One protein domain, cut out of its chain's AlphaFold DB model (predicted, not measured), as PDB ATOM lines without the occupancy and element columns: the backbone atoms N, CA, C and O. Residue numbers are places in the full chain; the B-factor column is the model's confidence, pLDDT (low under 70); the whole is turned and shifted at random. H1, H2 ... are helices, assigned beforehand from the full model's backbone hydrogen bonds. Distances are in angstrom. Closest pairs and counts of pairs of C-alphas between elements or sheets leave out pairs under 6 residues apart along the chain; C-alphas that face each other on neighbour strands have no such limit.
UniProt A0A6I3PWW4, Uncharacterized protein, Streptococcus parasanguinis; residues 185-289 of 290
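AT A GLANCE: This is residues 185 to 289 of the 290 residues of an uncharacterized protein of Streptococcus parasanguinis (UniProt A0A6I3PWW4). One long helix, H4, makes the long axis of the model, with a loose group of three shorter helices at its first end and one helix, H5, folding back at its other end like a hook. In the group, H2 crosses H4, H1 forms a hairpin with H2, and H3 meets H4 near its beginning; the stretch of H4 from 251 to 266 is bare. The printed part has 105 residues with five named helices, H1 to H5 in chain order, and no named strand; the class is all helix. It is extended, with a radius of gyration of the C-alphas of 21.3 A and spans of 62 by 36 by 23 A.

HOW THE PARTS SIT: H4, residues 238 to 272, touches H2, residues 198 to 211, with its residues 242 to 250 alone, about perpendicular at 75 degrees; the closest C-alphas, of His 204 and His 246, are 5.5 A apart. H1, residues 189 to 194, and H2 form a helical hairpin, opposite ways at a shallow tilt of 29 degrees, with the C-alphas of Phe 192 and Glu 198 closest at 5.2 A. H1 and H4 are near each other. H3, residues 219 to 232, only just touches H4, with 3 pairs of C-alphas within 8 A, the closest being Trp 230 and Trp 241 at 6.1 A; H2 and H3 are apart. H5, residues 276 to 287, is close to H4 but not clearly touching, at 6.8 A between the C-alphas of Leu 270 and Gln 276. Every O i to N i+4 pair is within hydrogen-bond range in H1, H2 and H4, against 8 of 10 in H3 and 6 of 8 in H5.

IN THESE COORDINATES: H4 runs 51.4 A from C-alpha 238 at (163.522, 144.128, 194.850) to C-alpha 272 at (134.442, 121.562, 159.031). H2 is 20.0 A long, H3 19.9 A, H5 17.4 A and H1 8.7 A.

THE WHOLE: The C-alphas of His 220 and Gly 274, the two farthest apart, are 63.9 A apart. The printed part has no cut and no long link. Mean pLDDT of the printed part is 84.1; residue 217 and residues 274 to 289 are under 70.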
ATOM      1  N   LYS A 185     167.224 139.093 188.382       94.44
ATOM      2  CA  LYS A 185     167.907 140.192 189.084       94.44
ATOM      3  C   LYS A 185     168.437 141.295 188.154       94.44
ATOM      4  O   LYS A 185     168.634 142.417 188.612       94.44
ATOM      5  N   ASP A 186     168.638 140.982 186.875       95.44
ATOM      6  CA  ASP A 186     169.161 141.893 185.856       95.44
ATOM      7  C   ASP A 186     168.031 142.475 184.975       95.44
ATOM      8  O   ASP A 186     168.262 143.386 184.180       95.44
ATOM      9  N   ARG A 187     166.783 142.008 185.149       94.50
ATOM     10  CA  ARG A 187     165.588 142.476 184.426       94.50
ATOM     11  C   ARG A 187     164.899 143.617 185.178       94.50
ATOM     12  O   ARG A 187     163.838 143.453 185.770       94.50
ATOM     13  N   ASN A 188     165.530 144.786 185.214       92.44
ATOM     14  CA  ASN A 188     164.912 145.980 185.799       92.44
ATOM     15  C   ASN A 188     163.842 146.594 184.869       92.44
ATOM     16  O   ASN A 188     163.601 146.116 183.767       92.44
ATOM     17  N   PHE A 189     163.212 147.693 185.288       92.06
ATOM     18  CA  PHE A 189     162.198 148.363 184.465       92.06
ATOM     19  C   PHE A 189     162.710 148.765 183.068       92.06
ATOM     20  O   PHE A 189     161.985 148.632 182.088       92.06
ATOM     21  N   ASN A 190     163.978 149.175 182.947       95.06
ATOM     22  CA  ASN A 190     164.571 149.530 181.654       95.06
ATOM     23  C   ASN A 190     164.739 148.317 180.731       95.06
ATOM     24  O   ASN A 190     164.642 148.476 179.518       95.06
ATOM     25  N   TYR A 191     164.969 147.122 181.283       95.56
ATOM     26  CA  TYR A 191     164.941 145.889 180.496       95.56
ATOM     27  C   TYR A 191     163.556 145.681 179.871       95.56
ATOM     28  O   TYR A 191     163.472 145.480 178.663       95.56
ATOM     29  N   PHE A 192     162.484 145.809 180.661       95.00
ATOM     30  CA  PHE A 192     161.114 145.638 180.165       95.00
ATOM     31  C   PHE A 192     160.715 146.716 179.154       95.00
ATOM     32  O   PHE A 192     160.093 146.384 178.153       95.00
ATOM     33  N   ILE A 193     161.163 147.965 179.327       94.88
ATOM     34  CA  ILE A 193     161.055 148.997 178.277       94.88
ATOM     35  C   ILE A 193     161.774 148.547 176.999       94.88
ATOM     36  O   ILE A 193     161.234 148.668 175.903       94.88
ATOM     37  N   GLY A 194     162.996 148.025 177.125       94.44
ATOM     38  CA  GLY A 194     163.810 147.602 175.985       94.44
ATOM     39  C   GLY A 194     163.176 146.492 175.144       94.44
ATOM     40  O   GLY A 194     163.455 146.414 173.950       94.44
ATOM     41  N   ILE A 195     162.313 145.669 175.746       93.81
ATOM     42  CA  ILE A 195     161.572 144.603 175.054       93.81
ATOM     43  C   ILE A 195     160.099 144.960 174.776       93.81
ATOM     44  O   ILE A 195     159.375 144.124 174.244       93.81
ATOM     45  N   GLY A 196     159.659 146.186 175.091       95.00
ATOM     46  CA  GLY A 196     158.291 146.666 174.837       95.00
ATOM     47  C   GLY A 196     157.220 146.108 175.784       95.00
ATOM     48  O   GLY A 196     156.058 145.979 175.402       95.00
ATOM     49  N   GLU A 197     157.607 145.729 177.002       95.56
ATOM     50  CA  GLU A 197     156.736 145.146 178.031       95.56
ATOM     51  C   GLU A 197     156.531 146.089 179.229       95.56
ATOM     52  O   GLU A 197     156.114 145.668 180.305       95.56
ATOM     53  N   GLU A 198     156.798 147.389 179.084       95.38
ATOM     54  CA  GLU A 198     156.706 148.355 180.182       95.38
ATOM     55  C   GLU A 198     155.285 148.517 180.735       95.38
ATOM     56  O   GLU A 198     155.100 148.659 181.947       95.38
ATOM     57  N   VAL A 199     154.275 148.465 179.862       95.56
ATOM     58  CA  VAL A 199     152.865 148.625 180.249       95.56
ATOM     59  C   VAL A 199     152.384 147.402 181.024       95.56
ATOM     60  O   VAL A 199     151.808 147.539 182.105       95.56
ATOM     61  N   SER A 200     152.653 146.199 180.509       95.19
ATOM     62  CA  SER A 200     152.285 144.947 181.176       95.19
ATOM     63  C   SER A 200     153.070 144.760 182.472       95.19
ATOM     64  O   SER A 200     152.481 144.387 183.483       95.19
ATOM     65  N   PHE A 201     154.363 145.094 182.495       95.06
ATOM     66  CA  PHE A 201     155.165 145.107 183.716       95.06
ATOM     67  C   PHE A 201     154.566 146.015 184.788       95.06
ATOM     68  O   PHE A 201     154.370 145.570 185.918       95.06
ATOM     69  N   THR A 202     154.234 147.260 184.436       94.06
ATOM     70  CA  THR A 202     153.662 148.221 185.390       94.06
ATOM     71  C   THR A 202     152.342 147.707 185.955       94.06
ATOM     72  O   THR A 202     152.201 147.632 187.173       94.06
ATOM     73  N   ARG A 203     151.434 147.235 185.090       95.88
ATOM     74  CA  ARG A 203     150.154 146.644 185.500       95.88
ATOM     75  C   ARG A 203     150.344 145.454 186.445       95.88
ATOM     76  O   ARG A 203     149.732 145.414 187.504       95.88
ATOM     77  N   HIS A 204     151.222 144.509 186.104       96.44
ATOM     78  CA  HIS A 204     151.473 143.318 186.929       96.44
ATOM     79  C   HIS A 204     152.013 143.676 188.320       96.44
ATOM     80  O   HIS A 204     151.686 143.015 189.304       96.44
ATOM     81  N   VAL A 205     152.848 144.716 188.411       92.44
ATOM     82  CA  VAL A 205     153.376 145.211 189.689       92.44
ATOM     83  C   VAL A 205     152.303 145.944 190.498       92.44
ATOM     84  O   VAL A 205     152.253 145.787 191.718       92.44
ATOM     85  N   GLU A 206     151.446 146.732 189.850       91.62
ATOM     86  CA  GLU A 206     150.330 147.422 190.506       91.62
ATOM     87  C   GLU A 206     149.318 146.432 191.091       91.62
ATOM     88  O   GLU A 206     148.981 146.552 192.269       91.62
ATOM     89  N   GLU A 207     148.927 145.412 190.324       93.62
ATOM     90  CA  GLU A 207     148.042 144.333 190.781       93.62
ATOM     91  C   GLU A 207     148.625 143.595 191.996       93.62
ATOM     92  O   GLU A 207     147.930 143.356 192.983       93.62
ATOM     93  N   GLU A 208     149.927 143.293 191.984       92.81
ATOM     94  CA  GLU A 208     150.594 142.679 193.137       92.81
ATOM     95  C   GLU A 208     150.535 143.583 194.377       92.81
ATOM     96  O   GLU A 208     150.316 143.121 195.496       92.81
ATOM     97  N   PHE A 209     150.722 144.892 194.208       90.69
ATOM     98  CA  PHE A 209     150.631 145.829 195.324       90.69
ATOM     99  C   PHE A 209     149.202 145.972 195.856       90.69
ATOM    100  O   PHE A 209     149.030 146.151 197.066       90.69
ATOM    101  N   GLU A 210     148.192 145.883 194.995       89.81
ATOM    102  CA  GLU A 210     146.782 145.828 195.394       89.81
ATOM    103  C   GLU A 210     146.483 144.577 196.213       89.81
ATOM    104  O   GLU A 210     145.959 144.685 197.324       89.81
ATOM    105  N   GLU A 211     146.898 143.408 195.725       89.19
ATOM    106  CA  GLU A 211     146.710 142.121 196.402       89.19
ATOM    107  C   GLU A 211     147.421 142.068 197.763       89.19
ATOM    108  O   GLU A 211     146.909 141.494 198.726       89.19
ATOM    109  N   LEU A 212     148.573 142.732 197.888       87.62
ATOM    110  CA  LEU A 212     149.298 142.878 199.154       87.62
ATOM    111  C   LEU A 212     148.737 143.984 200.070       87.62
ATOM    112  O   LEU A 212     149.255 144.197 201.175       87.62
ATOM    113  N   GLY A 213     147.696 144.705 199.639       84.06
ATOM    114  CA  GLY A 213     147.072 145.793 200.394       84.06
ATOM    115  C   GLY A 213     148.010 146.980 200.630       84.06
ATOM    116  O   GLY A 213     147.955 147.622 201.680       84.06
ATOM    117  N   LEU A 214     148.928 147.242 199.698       81.50
ATOM    118  CA  LEU A 214     149.973 148.262 199.827       81.50
ATOM    119  C   LEU A 214     149.526 149.655 199.370       81.50
ATOM    120  O   LEU A 214     150.101 150.647 199.825       81.50
ATOM    121  N   GLN A 215     148.501 149.740 198.518       72.12
ATOM    122  CA  GLN A 215     147.978 151.009 197.996       72.12
ATOM    123  C   GLN A 215     147.251 151.864 199.049       72.12
ATOM    124  O   GLN A 215     147.184 153.082 198.920       72.12
ATOM    125  N   THR A 216     146.723 151.248 200.111       70.38
ATOM    126  CA  THR A 216     145.957 151.932 201.171       70.38
ATOM    127  C   THR A 216     146.821 152.398 202.343       70.38
ATOM    128  O   THR A 216     146.330 153.042 203.273       70.38
ATOM    129  N   LEU A 217     148.118 152.078 202.324       64.94
ATOM    130  CA  LEU A 217     149.066 152.443 203.371       64.94
ATOM    131  C   LEU A 217     149.680 153.819 203.108       64.94
ATOM    132  O   LEU A 217     149.801 154.274 201.972       64.94
ATOM    133  N   ASN A 218     150.137 154.483 204.175       74.25
ATOM    134  CA  ASN A 218     150.978 155.660 203.994       74.25
ATOM    135  C   ASN A 218     152.323 155.263 203.350       74.25
ATOM    136  O   ASN A 218     152.821 154.152 203.538       74.25
ATOM    137  N   ARG A 219     152.956 156.204 202.639       73.31
ATOM    138  CA  ARG A 219     154.186 155.956 201.863       73.31
ATOM    139  C   ARG A 219     155.314 155.290 202.668       73.31
ATOM    140  O   ARG A 219     156.050 154.467 202.127       73.31
ATOM    141  N   HIS A 220     155.464 155.637 203.947       73.12
ATOM    142  CA  HIS A 220     156.497 155.062 204.813       73.12
ATOM    143  C   HIS A 220     156.234 153.584 205.129       73.12
ATOM    144  O   HIS A 220     157.150 152.770 205.027       73.12
ATOM    145  N   LEU A 221     154.990 153.227 205.455       71.75
ATOM    146  CA  LEU A 221     154.572 151.848 205.710       71.75
ATOM    147  C   LEU A 221     154.608 151.006 204.431       71.75
ATOM    148  O   LEU A 221     155.034 149.853 204.489       71.75
ATOM    149  N   THR A 222     154.236 151.584 203.285       74.88
ATOM    150  CA  THR A 222     154.366 150.941 201.969       74.88
ATOM    151  C   THR A 222     155.822 150.585 201.683       74.88
ATOM    152  O   THR A 222     156.123 149.426 201.410       74.88
ATOM    153  N   ASN A 223     156.746 151.542 201.819       79.06
ATOM    154  CA  ASN A 223     158.172 151.299 201.589       79.06
ATOM    155  C   ASN A 223     158.745 150.244 202.545       79.06
ATOM    156  O   ASN A 223     159.484 149.370 202.104       79.06
ATOM    157  N   PHE A 224     158.389 150.300 203.832       82.44
ATOM    158  CA  PHE A 224     158.846 149.327 204.825       82.44
ATOM    159  C   PHE A 224     158.337 147.911 204.529       82.44
ATOM    160  O   PHE A 224     159.127 146.970 204.508       82.44
ATOM    161  N   LYS A 225     157.033 147.751 204.256       82.31
ATOM    162  CA  LYS A 225     156.464 146.445 203.900       82.31
ATOM    163  C   LYS A 225     157.077 145.895 202.620       82.31
ATOM    164  O   LYS A 225     157.443 144.730 202.599       82.31
ATOM    165  N   VAL A 226     157.223 146.726 201.587       83.56
ATOM    166  CA  VAL A 226     157.872 146.335 200.330       83.56
ATOM    167  C   VAL A 226     159.294 145.845 200.590       83.56
ATOM    168  O   VAL A 226     159.648 144.770 200.125       83.56
ATOM    169  N   GLU A 227     160.089 146.591 201.360       83.44
ATOM    170  CA  GLU A 227     161.475 146.227 201.680       83.44
ATOM    171  C   GLU A 227     161.616 144.924 202.468       83.44
ATOM    172  O   GLU A 227     162.600 144.210 202.282       83.44
ATOM    173  N   ASN A 228     160.660 144.603 203.339       86.00
ATOM    174  CA  ASN A 228     160.686 143.346 204.084       86.00
ATOM    175  C   ASN A 228     160.136 142.182 203.262       86.00
ATOM    176  O   ASN A 228     160.686 141.090 203.332       86.00
ATOM    177  N   TYR A 229     159.110 142.414 202.441       87.44
ATOM    178  CA  TYR A 229     158.407 141.350 201.727       87.44
ATOM    179  C   TYR A 229     159.339 140.538 200.827       87.44
ATOM    180  O   TYR A 229     159.417 139.316 200.946       87.44
ATOM    181  N   TRP A 230     160.091 141.197 199.942       89.19
ATOM    182  CA  TRP A 230     160.969 140.469 199.024       89.19
ATOM    183  C   TRP A 230     162.130 139.778 199.757       89.19
ATOM    184  O   TRP A 230     162.520 138.679 199.364       89.19
ATOM    185  N   LYS A 231     162.630 140.362 200.857       91.12
ATOM    186  CA  LYS A 231     163.662 139.743 201.710       91.12
ATOM    187  C   LYS A 231     163.136 138.489 202.402       91.12
ATOM    188  O   LYS A 231     163.790 137.453 202.366       91.12
ATOM    189  N   GLU A 232     161.944 138.562 202.988       91.44
ATOM    190  CA  GLU A 232     161.275 137.433 203.649       91.44
ATOM    191  C   GLU A 232     160.958 136.296 202.672       91.44
ATOM    192  O   GLU A 232     160.989 135.124 203.045       91.44
ATOM    193  N   LYS A 233     160.698 136.622 201.402       89.75
ATOM    194  CA  LYS A 233     160.505 135.645 200.321       89.75
ATOM    195  C   LYS A 233     161.812 135.110 199.723       89.75
ATOM    196  O   LYS A 233     161.756 134.285 198.815       89.75
ATOM    197  N   GLY A 234     162.968 135.533 200.237       91.56
ATOM    198  CA  GLY A 234     164.278 135.016 199.843       91.56
ATOM    199  C   GLY A 234     164.808 135.548 198.512       91.56
ATOM    200  O   GLY A 234     165.744 134.965 197.970       91.56
ATOM    201  N   PHE A 235     164.246 136.636 197.978       92.94
ATOM    202  CA  PHE A 235     164.800 137.286 196.790       92.94
ATOM    203  C   PHE A 235     166.086 138.041 197.141       92.94
ATOM    204  O   PHE A 235     166.221 138.623 198.217       92.94
ATOM    205  N   THR A 236     167.029 138.080 196.203       93.25
ATOM    206  CA  THR A 236     168.302 138.801 196.354       93.25
ATOM    207  C   THR A 236     168.139 140.311 196.205       93.25
ATOM    208  O   THR A 236     168.963 141.079 196.699       93.25
ATOM    209  N   SER A 237     167.073 140.755 195.531       93.31
ATOM    210  CA  SER A 237     166.765 142.169 195.344       93.31
ATOM    211  C   SER A 237     165.278 142.409 195.082       93.31
ATOM    212  O   SER A 237     164.553 141.531 194.611       93.31
ATOM    213  N   LYS A 238     164.842 143.657 195.293       92.56
ATOM    214  CA  LYS A 238     163.522 144.128 194.850       92.56
ATOM    215  C   LYS A 238     163.325 143.954 193.338       92.56
ATOM    216  O   LYS A 238     162.222 143.639 192.913       92.56
ATOM    217  N   VAL A 239     164.378 144.152 192.536       94.06
ATOM    218  CA  VAL A 239     164.332 143.988 191.071       94.06
ATOM    219  C   VAL A 239     163.970 142.554 190.703       94.06
ATOM    220  O   VAL A 239     163.029 142.341 189.948       94.06
ATOM    221  N   GLU A 240     164.662 141.584 191.299       95.88
ATOM    222  CA  GLU A 240     164.399 140.164 191.069       95.88
ATOM    223  C   GLU A 240     162.962 139.778 191.432       95.88
ATOM    224  O   GLU A 240     162.303 139.069 190.674       95.88
ATOM    225  N   TRP A 241     162.464 140.270 192.570       95.31
ATOM    226  CA  TRP A 241     161.088 140.023 192.988       95.31
ATOM    227  C   TRP A 241     160.078 140.571 191.979       95.31
ATOM    228  O   TRP A 241     159.229 139.819 191.509       95.31
ATOM    229  N   LEU A 242     160.184 141.850 191.603       95.06
ATOM    230  CA  LEU A 242     159.239 142.472 190.670       95.06
ATOM    231  C   LEU A 242     159.286 141.816 189.283       95.06
ATOM    232  O   LEU A 242     158.236 141.559 188.697       95.06
ATOM    233  N   ALA A 243     160.479 141.473 188.787       96.00
ATOM    234  CA  ALA A 243     160.626 140.697 187.559       96.00
ATOM    235  C   ALA A 243     159.954 139.317 187.683       96.00
ATOM    236  O   ALA A 243     159.242 138.898 186.776       96.00
ATOM    237  N   SER A 244     160.108 138.631 188.823       96.06
ATOM    238  CA  SER A 244     159.441 137.347 189.072       96.06
ATOM    239  C   SER A 244     157.915 137.455 189.039       96.06
ATOM    240  O   SER A 244     157.261 136.559 188.508       96.06
ATOM    241  N   ILE A 245     157.345 138.527 189.598       95.06
ATOM    242  CA  ILE A 245     155.898 138.778 189.556       95.06
ATOM    243  C   ILE A 245     155.427 138.955 188.116       95.06
ATOM    244  O   ILE A 245     154.485 138.284 187.697       95.06
ATOM    245  N   HIS A 246     156.110 139.809 187.353       96.38
ATOM    246  CA  HIS A 246     155.750 140.053 185.965       96.38
ATOM    247  C   HIS A 246     155.785 138.770 185.123       96.38
ATOM    248  O   HIS A 246     154.801 138.482 184.448       96.38
ATOM    249  N   GLU A 247     156.857 137.976 185.213       95.56
ATOM    250  CA  GLU A 247     157.003 136.726 184.451       95.56
ATOM    251  C   GLU A 247     155.922 135.697 184.807       95.56
ATOM    252  O   GLU A 247     155.385 135.038 183.922       95.56
ATOM    253  N   LYS A 248     155.552 135.581 186.092       95.94
ATOM    254  CA  LYS A 248     154.477 134.671 186.530       95.94
ATOM    255  C   LYS A 248     153.116 135.074 185.975       95.94
ATOM    256  O   LYS A 248     152.383 134.216 185.489       95.94
ATOM    257  N   ARG A 249     152.762 136.361 186.069       96.69
ATOM    258  CA  ARG A 249     151.474 136.861 185.560       96.69
ATOM    259  C   ARG A 249     151.420 136.760 184.038       96.69
ATOM    260  O   ARG A 249     150.451 136.234 183.509       96.69
ATOM    261  N   LYS A 250     152.500 137.143 183.352       96.25
ATOM    262  CA  LYS A 250     152.641 136.991 181.899       96.25
ATOM    263  C   LYS A 250     152.463 135.539 181.452       96.25
ATOM    264  O   LYS A 250     151.692 135.283 180.538       96.25
ATOM    265  N   GLU A 251     153.126 134.587 182.108       96.44
ATOM    266  CA  GLU A 251     152.981 133.161 181.788       96.44
ATOM    267  C   GLU A 251     151.524 132.696 181.937       96.44
ATOM    268  O   GLU A 251     151.019 131.984 181.074       96.44
ATOM    269  N   ALA A 252     150.819 133.133 182.986       96.62
ATOM    270  CA  ALA A 252     149.405 132.810 183.171       96.62
ATOM    271  C   ALA A 252     148.512 133.394 182.059       96.62
ATOM    272  O   ALA A 252     147.620 132.704 181.563       96.62
ATOM    273  N   GLU A 253     148.767 134.633 181.633       96.75
ATOM    274  CA  GLU A 253     148.047 135.276 180.526       96.75
ATOM    275  C   GLU A 253     148.304 134.577 179.184       96.75
ATOM    276  O   GLU A 253     147.366 134.306 178.431       96.75
ATOM    277  N   GLU A 254     149.562 134.228 178.898       97.06
ATOM    278  CA  GLU A 254     149.942 133.481 177.697       97.06
ATOM    279  C   GLU A 254     149.287 132.092 177.674       97.06
ATOM    280  O   GLU A 254     148.772 131.674 176.636       97.06
ATOM    281  N   LEU A 255     149.248 131.389 178.811       97.00
ATOM    282  CA  LEU A 255     148.579 130.090 178.925       97.00
ATOM    283  C   LEU A 255     147.077 130.198 178.645       97.00
ATOM    284  O   LEU A 255     146.556 129.409 177.854       97.00
ATOM    285  N   ALA A 256     146.398 131.190 179.224       96.50
ATOM    286  CA  ALA A 256     144.977 131.424 178.974       96.50
ATOM    287  C   ALA A 256     144.704 131.701 177.484       96.50
ATOM    288  O   ALA A 256     143.791 131.122 176.890       96.50
ATOM    289  N   TYR A 257     145.546 132.519 176.847       95.31
ATOM    290  CA  TYR A 257     145.460 132.793 175.415       95.31
ATOM    291  C   TYR A 257     145.691 131.533 174.559       95.31
ATOM    292  O   TYR A 257     144.958 131.267 173.602       95.31
ATOM    293  N   ILE A 258     146.680 130.707 174.913       95.31
ATOM    294  CA  ILE A 258     146.971 129.437 174.233       95.31
ATOM    295  C   ILE A 258     145.791 128.463 174.340       95.31
ATOM    296  O   ILE A 258     145.446 127.800 173.354       95.31
ATOM    297  N   GLU A 259     145.165 128.357 175.512       93.81
ATOM    298  CA  GLU A 259     143.968 127.535 175.718       93.81
ATOM    299  C   GLU A 259     142.802 128.009 174.848       93.81
ATOM    300  O   GLU A 259     142.165 127.193 174.170       93.81
ATOM    301  N   GLU A 260     142.576 129.322 174.780       94.12
ATOM    302  CA  GLU A 260     141.555 129.901 173.913       94.12
ATOM    303  C   GLU A 260     141.817 129.568 172.435       94.12
ATOM    304  O   GLU A 260     140.923 129.076 171.737       94.12
ATOM    305  N   MET A 261     143.052 129.745 171.952       93.06
ATOM    306  CA  MET A 261     143.423 129.402 170.574       93.06
ATOM    307  C   MET A 261     143.181 127.921 170.255       93.06
ATOM    308  O   MET A 261     142.675 127.585 169.176       93.06
ATOM    309  N   LYS A 262     143.522 127.018 171.184       91.94
ATOM    310  CA  LYS A 262     143.272 125.574 171.036       91.94
ATOM    311  C   LYS A 262     141.774 125.284 170.945       91.94
ATOM    312  O   LYS A 262     141.354 124.550 170.046       91.94
ATOM    313  N   MET A 263     140.963 125.901 171.804       91.69
ATOM    314  CA  MET A 263     139.506 125.767 171.773       91.69
ATOM    315  C   MET A 263     138.920 126.273 170.447       91.69
ATOM    316  O   MET A 263     138.130 125.574 169.810       91.69
ATOM    317  N   GLN A 264     139.336 127.453 169.979       90.62
ATOM    318  CA  GLN A 264     138.872 128.020 168.710       90.62
ATOM    319  C   GLN A 264     139.225 127.125 167.512       90.62
ATOM    320  O   GLN A 264     138.403 126.943 166.606       90.62
ATOM    321  N   ARG A 265     140.427 126.536 167.501       89.12
ATOM    322  CA  ARG A 265     140.848 125.592 166.458       89.12
ATOM    323  C   ARG A 265     140.008 124.316 166.477       89.12
ATOM    324  O   ARG A 265     139.479 123.941 165.431       89.12
ATOM    325  N   ALA A 266     139.809 123.715 167.649       86.94
ATOM    326  CA  ALA A 266     138.957 122.537 167.802       86.94
ATOM    327  C   ALA A 266     137.521 122.807 167.312       86.94
ATOM    328  O   ALA A 266     136.943 122.002 166.583       86.94
ATOM    329  N   LEU A 267     136.962 123.981 167.626       84.19
ATOM    330  CA  LEU A 267     135.644 124.396 167.137       84.19
ATOM    331  C   LEU A 267     135.595 124.529 165.605       84.19
ATOM    332  O   LEU A 267     134.607 124.120 164.994       84.19
ATOM    333  N   LYS A 268     136.634 125.085 164.967       87.12
ATOM    334  CA  LYS A 268     136.716 125.185 163.496       87.12
ATOM    335  C   LYS A 268     136.780 123.808 162.837       87.12
ATOM    336  O   LYS A 268     136.046 123.567 161.880       87.12
ATOM    337  N   GLU A 269     137.600 122.903 163.364       85.81
ATOM    338  CA  GLU A 269     137.727 121.532 162.856       85.81
ATOM    339  C   GLU A 269     136.408 120.753 162.998       85.81
ATOM    340  O   GLU A 269     135.970 120.092 162.055       85.81
ATOM    341  N   LEU A 270     135.704 120.909 164.124       76.38
ATOM    342  CA  LEU A 270     134.377 120.317 164.333       76.38
ATOM    343  C   LEU A 270     133.328 120.848 163.347       76.38
ATOM    344  O   LEU A 270     132.541 120.067 162.808       76.38
ATOM    345  N   LYS A 271     133.319 122.163 163.086       74.88
ATOM    346  CA  LYS A 271     132.438 122.776 162.077       74.88
ATOM    347  C   LYS A 271     132.739 122.244 160.674       74.88
ATOM    348  O   LYS A 271     131.808 121.938 159.938       74.88
ATOM    349  N   ALA A 272     134.017 122.085 160.328       78.81
ATOM    350  CA  ALA A 272     134.442 121.562 159.031       78.81
ATOM    351  C   ALA A 272     134.056 120.086 158.816       78.81
ATOM    352  O   ALA A 272     133.787 119.680 157.690       78.81
ATOM    353  N   GLN A 273     133.978 119.285 159.883       72.06
ATOM    354  CA  GLN A 273     133.590 117.871 159.807       72.06
ATOM    355  C   GLN A 273     132.068 117.630 159.742       72.06
ATOM    356  O   GLN A 273     131.646 116.474 159.727       72.06
ATOM    357  N   GLY A 274     131.224 118.671 159.745       59.41
ATOM    358  CA  GLY A 274     129.759 118.527 159.680       59.41
ATOM    359  C   GLY A 274     129.119 117.831 160.894       59.41
ATOM    360  O   GLY A 274     127.934 117.517 160.873       59.41
ATOM    361  N   LYS A 275     129.869 117.594 161.978       58.16
ATOM    362  CA  LYS A 275     129.413 116.876 163.185       58.16
ATOM    363  C   LYS A 275     128.910 117.823 164.284       58.16
ATOM    364  O   LYS A 275     129.213 117.627 165.459       58.16
ATOM    365  N   GLN A 276     128.152 118.861 163.926       55.34
ATOM    366  CA  GLN A 276     127.653 119.836 164.907       55.34
ATOM    367  C   GLN A 276     126.644 119.240 165.909       55.34
ATOM    368  O   GLN A 276     126.639 119.639 167.072       55.34
ATOM    369  N   GLU A 277     125.837 118.252 165.514       54.50
ATOM    370  CA  GLU A 277     124.731 117.749 166.351       54.50
ATOM    371  C   GLU A 277     125.163 116.869 167.536       54.50
ATOM    372  O   GLU A 277     124.530 116.886 168.593       54.50
ATOM    373  N   GLY A 278     126.252 116.105 167.402       55.91
ATOM    374  CA  GLY A 278     126.655 115.123 168.417       55.91
ATOM    375  C   GLY A 278     127.406 115.715 169.613       55.91
ATOM    376  O   GLY A 278     127.310 115.189 170.722       55.91
ATOM    377  N   PHE A 279     128.154 116.806 169.412       56.19
ATOM    378  CA  PHE A 279     129.026 117.375 170.445       56.19
ATOM    379  C   PHE A 279     128.301 118.376 171.347       56.19
ATOM    380  O   PHE A 279     128.487 118.321 172.558       56.19
ATOM    381  N   PHE A 280     127.410 119.218 170.806       56.44
ATOM    382  CA  PHE A 280     126.598 120.117 171.636       56.44
ATOM    383  C   PHE A 280     125.713 119.340 172.615       56.44
ATOM    384  O   PHE A 280     125.644 119.717 173.778       56.44
ATOM    385  N   LYS A 281     125.140 118.198 172.206       55.81
ATOM    386  CA  LYS A 281     124.430 117.286 173.123       55.81
ATOM    387  C   LYS A 281     125.332 116.708 174.219       55.81
ATOM    388  O   LYS A 281     124.870 116.524 175.339       55.81
ATOM    389  N   LYS A 282     126.605 116.431 173.917       58.41
ATOM    390  CA  LYS A 282     127.574 115.867 174.874       58.41
ATOM    391  C   LYS A 282     128.133 116.912 175.845       58.41
ATOM    392  O   LYS A 282     128.304 116.599 177.014       58.41
ATOM    393  N   MET A 283     128.376 118.136 175.373       54.34
ATOM    394  CA  MET A 283     128.752 119.279 176.213       54.34
ATOM    395  C   MET A 283     127.581 119.721 177.093       54.34
ATOM    396  O   MET A 283     127.741 119.799 178.301       54.34
ATOM    397  N   LEU A 284     126.386 119.929 176.528       54.34
ATOM    398  CA  LEU A 284     125.204 120.318 177.310       54.34
ATOM    399  C   LEU A 284     124.817 119.237 178.328       54.34
ATOM    400  O   LEU A 284     124.565 119.578 179.474       54.34
ATOM    401  N   GLY A 285     124.887 117.948 177.972       51.50
ATOM    402  CA  GLY A 285     124.654 116.850 178.918       51.50
ATOM    403  C   GLY A 285     125.690 116.738 180.047       51.50
ATOM    404  O   GLY A 285     125.402 116.111 181.058       51.50
ATOM    405  N   ALA A 286     126.873 117.350 179.910       50.97
ATOM    406  CA  ALA A 286     127.857 117.449 180.990       50.97
ATOM    407  C   ALA A 286     127.615 118.661 181.912       50.97
ATOM    408  O   ALA A 286     128.074 118.648 183.051       50.97
ATOM    409  N   PHE A 287     126.876 119.677 181.449       44.84
ATOM    410  CA  PHE A 287     126.477 120.844 182.247       44.84
ATOM    411  C   PHE A 287     125.084 120.709 182.888       44.84
ATOM    412  O   PHE A 287     124.770 121.484 183.783       44.84
ATOM    413  N   THR A 288     124.258 119.742 182.468       40.69
ATOM    414  CA  THR A 288     122.889 119.538 182.986       40.69
ATOM    415  C   THR A 288     122.696 118.229 183.755       40.69
ATOM    416  O   THR A 288     121.588 117.702 183.762       40.69
ATOM    417  N   ASN A 289     123.733 117.677 184.391       39.78
ATOM    418  CA  ASN A 289     123.512 116.658 185.423       39.78
ATOM    419  C   ASN A 289     123.167 117.346 186.757       39.78
ATOM    420  O   ASN A 289     123.998 117.403 187.664       39.78
TER     421      ASN A 289